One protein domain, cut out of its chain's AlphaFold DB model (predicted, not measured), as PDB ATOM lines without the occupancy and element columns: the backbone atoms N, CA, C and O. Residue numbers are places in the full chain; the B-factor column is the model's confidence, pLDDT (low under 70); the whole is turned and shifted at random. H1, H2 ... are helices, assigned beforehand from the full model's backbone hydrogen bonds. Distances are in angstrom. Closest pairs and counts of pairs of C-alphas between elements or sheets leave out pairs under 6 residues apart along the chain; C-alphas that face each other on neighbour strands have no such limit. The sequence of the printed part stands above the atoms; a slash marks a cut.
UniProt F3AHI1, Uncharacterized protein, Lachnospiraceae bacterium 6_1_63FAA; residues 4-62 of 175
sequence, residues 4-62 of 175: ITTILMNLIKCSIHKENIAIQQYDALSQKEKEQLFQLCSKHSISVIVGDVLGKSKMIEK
ATOM      1  N   ILE A   4      30.856  56.141  12.558       94.81
ATOM      2  CA  ILE A   4      30.965  54.687  12.368       94.81
ATOM      3  C   ILE A   4      29.658  54.147  11.797       94.81
ATOM      4  O   ILE A   4      29.674  53.454  10.781       94.81
ATOM      5  N   THR A   5      28.523  54.524  12.390       94.00
ATOM      6  CA  THR A   5      27.204  54.104  11.897       94.00
ATOM      7  C   THR A   5      26.952  54.616  10.475       94.00
ATOM      8  O   THR A   5      26.415  53.886   9.645       94.00
ATOM      9  N   THR A   6      27.401  55.831  10.148       94.06
ATOM     10  CA  THR A   6      27.292  56.382   8.786       94.06
ATOM     11  C   THR A   6      28.060  55.531   7.771       94.06
ATOM     12  O   THR A   6      27.522  55.180   6.720       94.06
ATOM     13  N   ILE A   7      29.298  55.145   8.086       94.00
ATOM     14  CA  ILE A   7      30.110  54.299   7.198       94.00
ATOM     15  C   ILE A   7      29.536  52.887   7.100       94.00
ATOM     16  O   ILE A   7      29.510  52.322   6.008       94.00
ATOM     17  N   LEU A   8      29.019  52.334   8.197       94.75
ATOM     18  CA  LEU A   8      28.327  51.050   8.182       94.75
ATOM     19  C   LEU A   8      27.123  51.068   7.229       94.75
ATOM     20  O   LEU A   8      26.981  50.170   6.401       94.75
ATOM     21  N   MET A   9      26.288  52.106   7.298       94.19
ATOM     22  CA  MET A   9      25.149  52.269   6.391       94.19
ATOM     23  C   MET A   9      25.598  52.393   4.931       94.19
ATOM     24  O   MET A   9      24.981  51.794   4.051       94.19
ATOM     25  N   ASN A  10      26.705  53.093   4.665       93.75
ATOM     26  CA  ASN A  10      27.276  53.175   3.320       93.75
ATOM     27  C   ASN A  10      27.790  51.814   2.824       93.75
ATOM     28  O   ASN A  10      27.542  51.464   1.676       93.75
ATOM     29  N   LEU A  11      28.440  51.016   3.675       93.69
ATOM     30  CA  LEU A  11      28.863  49.652   3.335       93.69
ATOM     31  C   LEU A  11      27.662  48.761   2.982       93.69
ATOM     32  O   LEU A  11      27.693  48.058   1.972       93.69
ATOM     33  N   ILE A  12      26.583  48.826   3.767       94.06
ATOM     34  CA  ILE A  12      25.339  48.094   3.483       94.06
ATOM     35  C   ILE A  12      24.745  48.555   2.147       94.06
ATOM     36  O   ILE A  12      24.390  47.723   1.311       94.06
ATOM     37  N   LYS A  13      24.687  49.872   1.912       94.56
ATOM     38  CA  LYS A  13      24.235  50.453   0.643       94.56
ATOM     39  C   LYS A  13      25.051  49.907  -0.534       94.56
ATOM     40  O   LYS A  13      24.462  49.461  -1.514       94.56
ATOM     41  N   CYS A  14      26.379  49.883  -0.426       93.62
ATOM     42  CA  CYS A  14      27.257  49.332  -1.458       93.62
ATOM     43  C   CYS A  14      26.934  47.863  -1.761       93.62
ATOM     44  O   CYS A  14      26.859  47.489  -2.929       93.62
ATOM     45  N   SER A  15      26.664  47.046  -0.737       93.00
ATOM     46  CA  SER A  15      26.237  45.654  -0.936       93.00
ATOM     47  C   SER A  15      24.910  45.561  -1.700       93.00
ATOM     48  O   SER A  15      24.818  44.828  -2.684       93.00
ATOM     49  N   ILE A  16      23.902  46.345  -1.299       92.50
ATOM     50  CA  ILE A  16      22.567  46.347  -1.921       92.50
ATOM     51  C   ILE A  16      22.624  46.781  -3.388       92.50
ATOM     52  O   ILE A  16      22.022  46.138  -4.246       92.50
ATOM     53  N   HIS A  17      23.370  47.845  -3.681       92.69
ATOM     54  CA  HIS A  17      23.474  48.409  -5.027       92.69
ATOM     55  C   HIS A  17      24.569  47.763  -5.888       92.69
ATOM     56  O   HIS A  17      24.716  48.128  -7.050       92.69
ATOM     57  N   LYS A  18      25.314  46.785  -5.350       87.25
ATOM     58  CA  LYS A  18      26.473  46.156  -6.011       87.25
ATOM     59  C   LYS A  18      27.529  47.188  -6.442       87.25
ATOM     60  O   LYS A  18      28.163  47.060  -7.486       87.25
ATOM     61  N   GLU A  19      27.718  48.207  -5.609       88.50
ATOM     62  CA  GLU A  19      28.673  49.298  -5.801       88.50
ATOM     63  C   GLU A  19      29.937  49.076  -4.957       88.50
ATOM     64  O   GLU A  19      29.940  48.336  -3.972       88.50
ATOM     65  N   ASN A  20      31.025  49.759  -5.317       83.44
ATOM     66  CA  ASN A  20      32.220  49.812  -4.479       83.44
ATOM     67  C   ASN A  20      32.077  50.912  -3.427       83.44
ATOM     68  O   ASN A  20      31.571  51.995  -3.720       83.44
ATOM     69  N   ILE A  21      32.599  50.673  -2.224       83.12
ATOM     70  CA  ILE A  21      32.750  51.746  -1.242       83.12
ATOM     71  C   ILE A  21      33.811  52.752  -1.704       83.12
ATOM     72  O   ILE A  21      34.871  52.380  -2.211       83.12
ATOM     73  N   ALA A  22      33.538  54.039  -1.486       82.69
ATOM     74  CA  ALA A  22      34.529  55.093  -1.650       82.69
ATOM     75  C   ALA A  22      35.651  54.923  -0.611       82.69
ATOM     76  O   ALA A  22      35.416  55.030   0.593       82.69
ATOM     77  N   ILE A  23      36.876  54.678  -1.082       79.50
ATOM     78  CA  ILE A  23      38.063  54.391  -0.253       79.50
ATOM     79  C   ILE A  23      38.273  55.471   0.806       79.50
ATOM     80  O   ILE A  23      38.522  55.162   1.968       79.50
ATOM     81  N   GLN A  24      38.071  56.737   0.426       81.62
ATOM     82  CA  GLN A  24      38.249  57.886   1.309       81.62
ATOM     83  C   GLN A  24      37.356  57.809   2.554       81.62
ATOM     84  O   GLN A  24      37.738  58.306   3.606       81.62
ATOM     85  N   GLN A  25      36.177  57.183   2.461       82.75
ATOM     86  CA  GLN A  25      35.275  57.034   3.604       82.75
ATOM     87  C   GLN A  25      35.772  55.974   4.588       82.75
ATOM     88  O   GLN A  25      35.711  56.188   5.795       82.75
ATOM     89  N   TYR A  26      36.274  54.846   4.082       86.56
ATOM     90  CA  TYR A  26      36.785  53.763   4.923       86.56
ATOM     91  C   TYR A  26      38.142  54.113   5.552       86.56
ATOM     92  O   TYR A  26      38.359  53.859   6.737       86.56
ATOM     93  N   ASP A  27      39.035  54.752   4.794       87.19
ATOM     94  CA  ASP A  27      40.359  55.158   5.281       87.19
ATOM     95  C   ASP A  27      40.321  56.376   6.203       87.19
ATOM     96  O   ASP A  27      41.239  56.573   6.995       87.19
ATOM     97  N   ALA A  28      39.229  57.146   6.189       88.62
ATOM     98  CA  ALA A  28      38.999  58.189   7.181       88.62
ATOM     99  C   ALA A  28      38.805  57.636   8.606       88.62
ATOM    100  O   ALA A  28      38.826  58.415   9.564       88.62
ATOM    101  N   LEU A  29      38.577  56.328   8.776       91.88
ATOM    102  CA  LEU A  29      38.523  55.701  10.093       91.88
ATOM    103  C   LEU A  29      39.926  55.401  10.617       91.88
ATOM    104  O   LEU A  29      40.719  54.706   9.978       91.88
ATOM    105  N   SER A  30      40.189  55.855  11.837       93.25
ATOM    106  CA  SER A  30      41.308  55.378  12.644       93.25
ATOM    107  C   SER A  30      41.184  53.876  12.913       93.25
ATOM    108  O   SER A  30      40.098  53.299  12.839       93.25
ATOM    109  N   GLN A  31      42.291  53.235  13.290       91.19
ATOM    110  CA  GLN A  31      42.297  51.806  13.614       91.19
ATOM    111  C   GLN A  31      41.274  51.448  14.709       91.19
ATOM    112  O   GLN A  31      40.508  50.501  14.552       91.19
ATOM    113  N   LYS A  32      41.170  52.271  15.761       93.81
ATOM    114  CA  LYS A  32      40.181  52.090  16.835       93.81
ATOM    115  C   LYS A  32      38.737  52.192  16.328       93.81
ATOM    116  O   LYS A  32      37.877  51.432  16.760       93.81
ATOM    117  N   GLU A  33      38.453  53.116  15.410       95.50
ATOM    118  CA  GLU A  33      37.118  53.238  14.809       95.50
ATOM    119  C   GLU A  33      36.801  52.057  13.875       95.50
ATOM    120  O   GLU A  33      35.654  51.612  13.831       95.50
ATOM    121  N   LYS A  34      37.797  51.510  13.159       93.44
ATOM    122  CA  LYS A  34      37.645  50.280  12.356       93.44
ATOM    123  C   LYS A  34      37.333  49.071  13.246       93.44
ATOM    124  O   LYS A  34      36.418  48.311  12.945       93.44
ATOM    125  N   GLU A  35      38.004  48.935  14.387       93.06
ATOM    126  CA  GLU A  35      37.696  47.894  15.380       93.06
ATOM    127  C   GLU A  35      36.266  48.025  15.924       93.06
ATOM    128  O   GLU A  35      35.531  47.038  15.999       93.06
ATOM    129  N   GLN A  36      35.833  49.248  16.243       95.06
ATOM    130  CA  GLN A  36      34.461  49.524  16.675       95.06
ATOM    131  C   GLN A  36      33.434  49.222  15.575       95.06
ATOM    132  O   GLN A  36      32.384  48.645  15.865       95.06
ATOM    133  N   LEU A  37      33.741  49.544  14.313       95.06
ATOM    134  CA  LEU A  37      32.922  49.164  13.162       95.06
ATOM    135  C   LEU A  37      32.747  47.641  13.103       95.06
ATOM    136  O   LEU A  37      31.623  47.167  12.948       95.06
ATOM    137  N   PHE A  38      33.817  46.862  13.270       94.00
ATOM    138  CA  PHE A  38      33.742  45.396  13.224       94.00
ATOM    139  C   PHE A  38      32.978  44.799  14.406       94.00
ATOM    140  O   PHE A  38      32.189  43.870  14.224       94.00
ATOM    141  N   GLN A  39      33.140  45.359  15.605       94.19
ATOM    142  CA  GLN A  39      32.326  44.989  16.766       94.19
ATOM    143  C   GLN A  39      30.839  45.255  16.508       94.19
ATOM    144  O   GLN A  39      29.998  44.402  16.802       94.19
ATOM    145  N   LEU A  40      30.516  46.403  15.908       95.00
ATOM    146  CA  LEU A  40      29.151  46.757  15.531       95.00
ATOM    147  C   LEU A  40      28.595  45.799  14.465       95.00
ATOM    148  O   LEU A  40      27.469  45.322  14.604       95.00
ATOM    149  N   CYS A  41      29.395  45.444  13.454       93.75
ATOM    150  CA  CYS A  41      29.019  44.457  12.437       93.75
ATOM    151  C   CYS A  41      28.671  43.100  13.052       93.75
ATOM    152  O   CYS A  41      27.646  42.513  12.705       93.75
ATOM    153  N   SER A  42      29.500  42.628  13.987       91.75
ATOM    154  CA  SER A  42      29.285  41.365  14.697       91.75
ATOM    155  C   SER A  42      28.001  41.409  15.527       91.75
ATOM    156  O   SER A  42      27.144  40.533  15.399       91.75
ATOM    157  N   LYS A  43      27.804  42.489  16.295       93.75
ATOM    158  CA  LYS A  43      26.617  42.694  17.138       93.75
ATOM    159  C   LYS A  43      25.309  42.700  16.344       93.75
ATOM    160  O   LYS A  43      24.289  42.251  16.856       93.75
ATOM    161  N   HIS A  44      25.337  43.195  15.108       91.81
ATOM    162  CA  HIS A  44      24.176  43.224  14.217       91.81
ATOM    163  C   HIS A  44      24.126  42.056  13.220       91.81
ATOM    164  O   HIS A  44      23.241  42.035  12.371       91.81
ATOM    165  N   SER A  45      25.049  41.089  13.304       90.38
ATOM    166  CA  SER A  45      25.129  39.935  12.394       90.38
ATOM    167  C   SER A  45      25.226  40.311  10.905       90.38
ATOM    168  O   SER A  45      24.663  39.647  10.039       90.38
ATOM    169  N   ILE A  46      25.973  41.372  10.595       92.56
ATOM    170  CA  ILE A  46      26.192  41.881   9.225       92.56
ATOM    171  C   ILE A  46      27.665  41.839   8.797       92.56
ATOM    172  O   ILE A  46      28.027  42.383   7.754       92.56
ATOM    173  N   SER A  47      28.520  41.161   9.567       94.19
ATOM    174  CA  SER A  47      29.942  40.973   9.248       94.19
ATOM    175  C   SER A  47      30.175  40.409   7.847       94.19
ATOM    176  O   SER A  47      31.069  40.874   7.153       94.19
ATOM    177  N   VAL A  48      29.336  39.468   7.397       94.44
ATOM    178  CA  VAL A  48      29.430  38.863   6.055       94.44
ATOM    179  C   VAL A  48      29.128  39.876   4.946       94.44
ATOM    180  O   VAL A  48      29.795  39.880   3.917       94.44
ATOM    181  N   ILE A  49      28.171  40.783   5.164       94.38
ATOM    182  CA  ILE A  49      27.832  41.845   4.203       94.38
ATOM    183  C   ILE A  49      29.014  42.803   4.050       94.38
ATOM    184  O   ILE A  49      29.427  43.131   2.939       94.38
ATOM    185  N   VAL A  50      29.589  43.228   5.175       94.00
ATOM    186  CA  VAL A  50      30.741  44.134   5.172       94.00
ATOM    187  C   VAL A  50      31.992  43.440   4.630       94.00
ATOM    188  O   VAL A  50      32.719  44.028   3.834       94.00
ATOM    189  N   GLY A  51      32.221  42.179   4.998       93.88
ATOM    190  CA  GLY A  51      33.322  41.360   4.499       93.88
ATOM    191  C   GLY A  51      33.292  41.174   2.985       93.88
ATOM    192  O   GLY A  51      34.337  41.305   2.351       93.88
ATOM    193  N   ASP A  52      32.112  40.963   2.397       93.81
ATOM    194  CA  ASP A  52      31.927  40.894   0.944       93.81
ATOM    195  C   ASP A  52      32.329  42.206   0.249       93.81
ATOM    196  O   ASP A  52      33.159  42.207  -0.666       93.81
ATOM    197  N   VAL A  53      31.799  43.339   0.722       93.75
ATOM    198  CA  VAL A  53      32.070  44.666   0.139       93.75
ATOM    199  C   VAL A  53      33.548  45.030   0.258       93.75
ATOM    200  O   VAL A  53      34.186  45.413  -0.728       93.75
ATOM    201  N   LEU A  54      34.123  44.877   1.455       92.75
ATOM    202  CA  LEU A  54      35.540  45.147   1.680       92.75
ATOM    203  C   LEU A  54      36.414  44.174   0.892       92.75
ATOM    204  O   LEU A  54      37.441  44.591   0.363       92.75
ATOM    205  N   GLY A  55      36.022  42.904   0.776       91.06
ATOM    206  CA  GLY A  55      36.723  41.862   0.027       91.06
ATOM    207  C   GLY A  55      36.842  42.174  -1.458       91.06
ATOM    208  O   GLY A  55      37.953  42.128  -1.997       91.06
ATOM    209  N   LYS A  56      35.739  42.585  -2.088       90.12
ATOM    210  CA  LYS A  56      35.668  42.944  -3.514       90.12
ATOM    211  C   LYS A  56      36.474  44.193  -3.878       90.12
ATOM    212  O   LYS A  56      36.957  44.299  -5.005       90.12
ATOM    213  N   SER A  57      36.674  45.116  -2.936       88.94
ATOM    214  CA  SER A  57      37.482  46.311  -3.190       88.94
ATOM    215  C   SER A  57      38.966  45.968  -3.355       88.94
ATOM    216  O   SER A  57      39.621  45.510  -2.418       88.94
ATOM    217  N   LYS A  58      39.530  46.247  -4.535       86.12
ATOM    218  CA  LYS A  58      40.977  46.107  -4.803       86.12
ATOM    219  C   LYS A  58      41.827  47.170  -4.105       86.12
ATOM    220  O   LYS A  58      43.032  47.006  -3.985       86.12
ATOM    221  N   MET A  59      41.188  48.255  -3.686       87.12
ATOM    222  CA  MET A  59      41.852  49.462  -3.207       87.12
ATOM    223  C   MET A  59      41.931  49.529  -1.680       87.12
ATOM    224  O   MET A  59      42.636  50.374  -1.145       87.12
ATOM    225  N   ILE A  60      41.210  48.647  -0.980       86.69
ATOM    226  CA  ILE A  60      41.266  48.529   0.477       86.69
ATOM    227  C   ILE A  60      42.327  47.503   0.852       86.69
ATOM    228  O   ILE A  60      42.274  46.351   0.405       86.69
ATOM    229  N   GLU A  61      43.252  47.912   1.717       88.50
ATOM    230  CA  GLU A  61      44.257  47.026   2.291       88.50
ATOM    231  C   GLU A  61      43.597  45.868   3.059       88.50
ATOM    232  O   GLU A  61      42.714  46.058   3.901       88.50
ATOM    233  N   LYS A  62      44.044  44.638   2.785       90.38
ATOM    234  CA  LYS A  62      43.559  43.430   3.466       90.38
ATOM    235  C   LYS A  62      44.312  43.218   4.776       90.38
ATOM    236  O   LYS A  62      45.076  42.256   4.914       90.38
TER     237      LYS A  62
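What this domain is: This is residues 4 to 62 of the 175 residues of an uncharacterized protein of Lachnospiraceae bacterium 6_1_63FAA (UniProt F3AHI1). Three helices make a small rounded body: H1 crosses H4 steeply, and the first residues of H1 pack on the side of H3. The short H2 lies near H1, between H1 and H3 along the chain. The printed part has 59 residues with four named helices, H1 to H4, and no named strand; the class is all helix. It is compact, with a radius of gyration of the C-alphas of 10.3 A and spans of 24 by 22 by 20 A.

How they stand to each other: H1, residues 4 to 17, touches H3, residues 31 to 43, with residues 4 to 8 alone; their closest C-alphas, of Ile 4 and Leu 37, are 5.9 A apart, at a steep tilt of 62 degrees, the same way. H1 touches H4, residues 47 to 56, at a steep tilt of 67 degrees, only just short of about perpendicular, the same way; the closest C-alphas, of Ser 15 and Val 53, are 6.0 A apart. H2, residues 23 to 27, is close to H1 but not clearly touching, with the C-alphas of Ile 7 and Gln 25 closest at 6.9 A. H3 and H4 only just touch, only at the corner, with 3 pairs of C-alphas within 8 A; the closest, of Cys 41 and Ser 47, are 4.8 A apart. H2 and H4 are apart. In H1, H2, H3 and H4 every O i to N i+4 pair is within hydrogen-bond range.

Where its parts are: H1 begins at C-alpha 4, (30.965, 54.687, 12.368), and is 20.0 A long. H2 is 6.0 A, H3 18.5 A and H4 14.1 A long; H4 ends at C-alpha 56, (35.668, 42.944, -3.514).

The domain as a whole: The C-alphas of His 17 and Lys 32, the two farthest apart, are 27.8 A apart. The printed part has no cut, its three links between helices are tight, and no printed residue is under 70 in pLDDT.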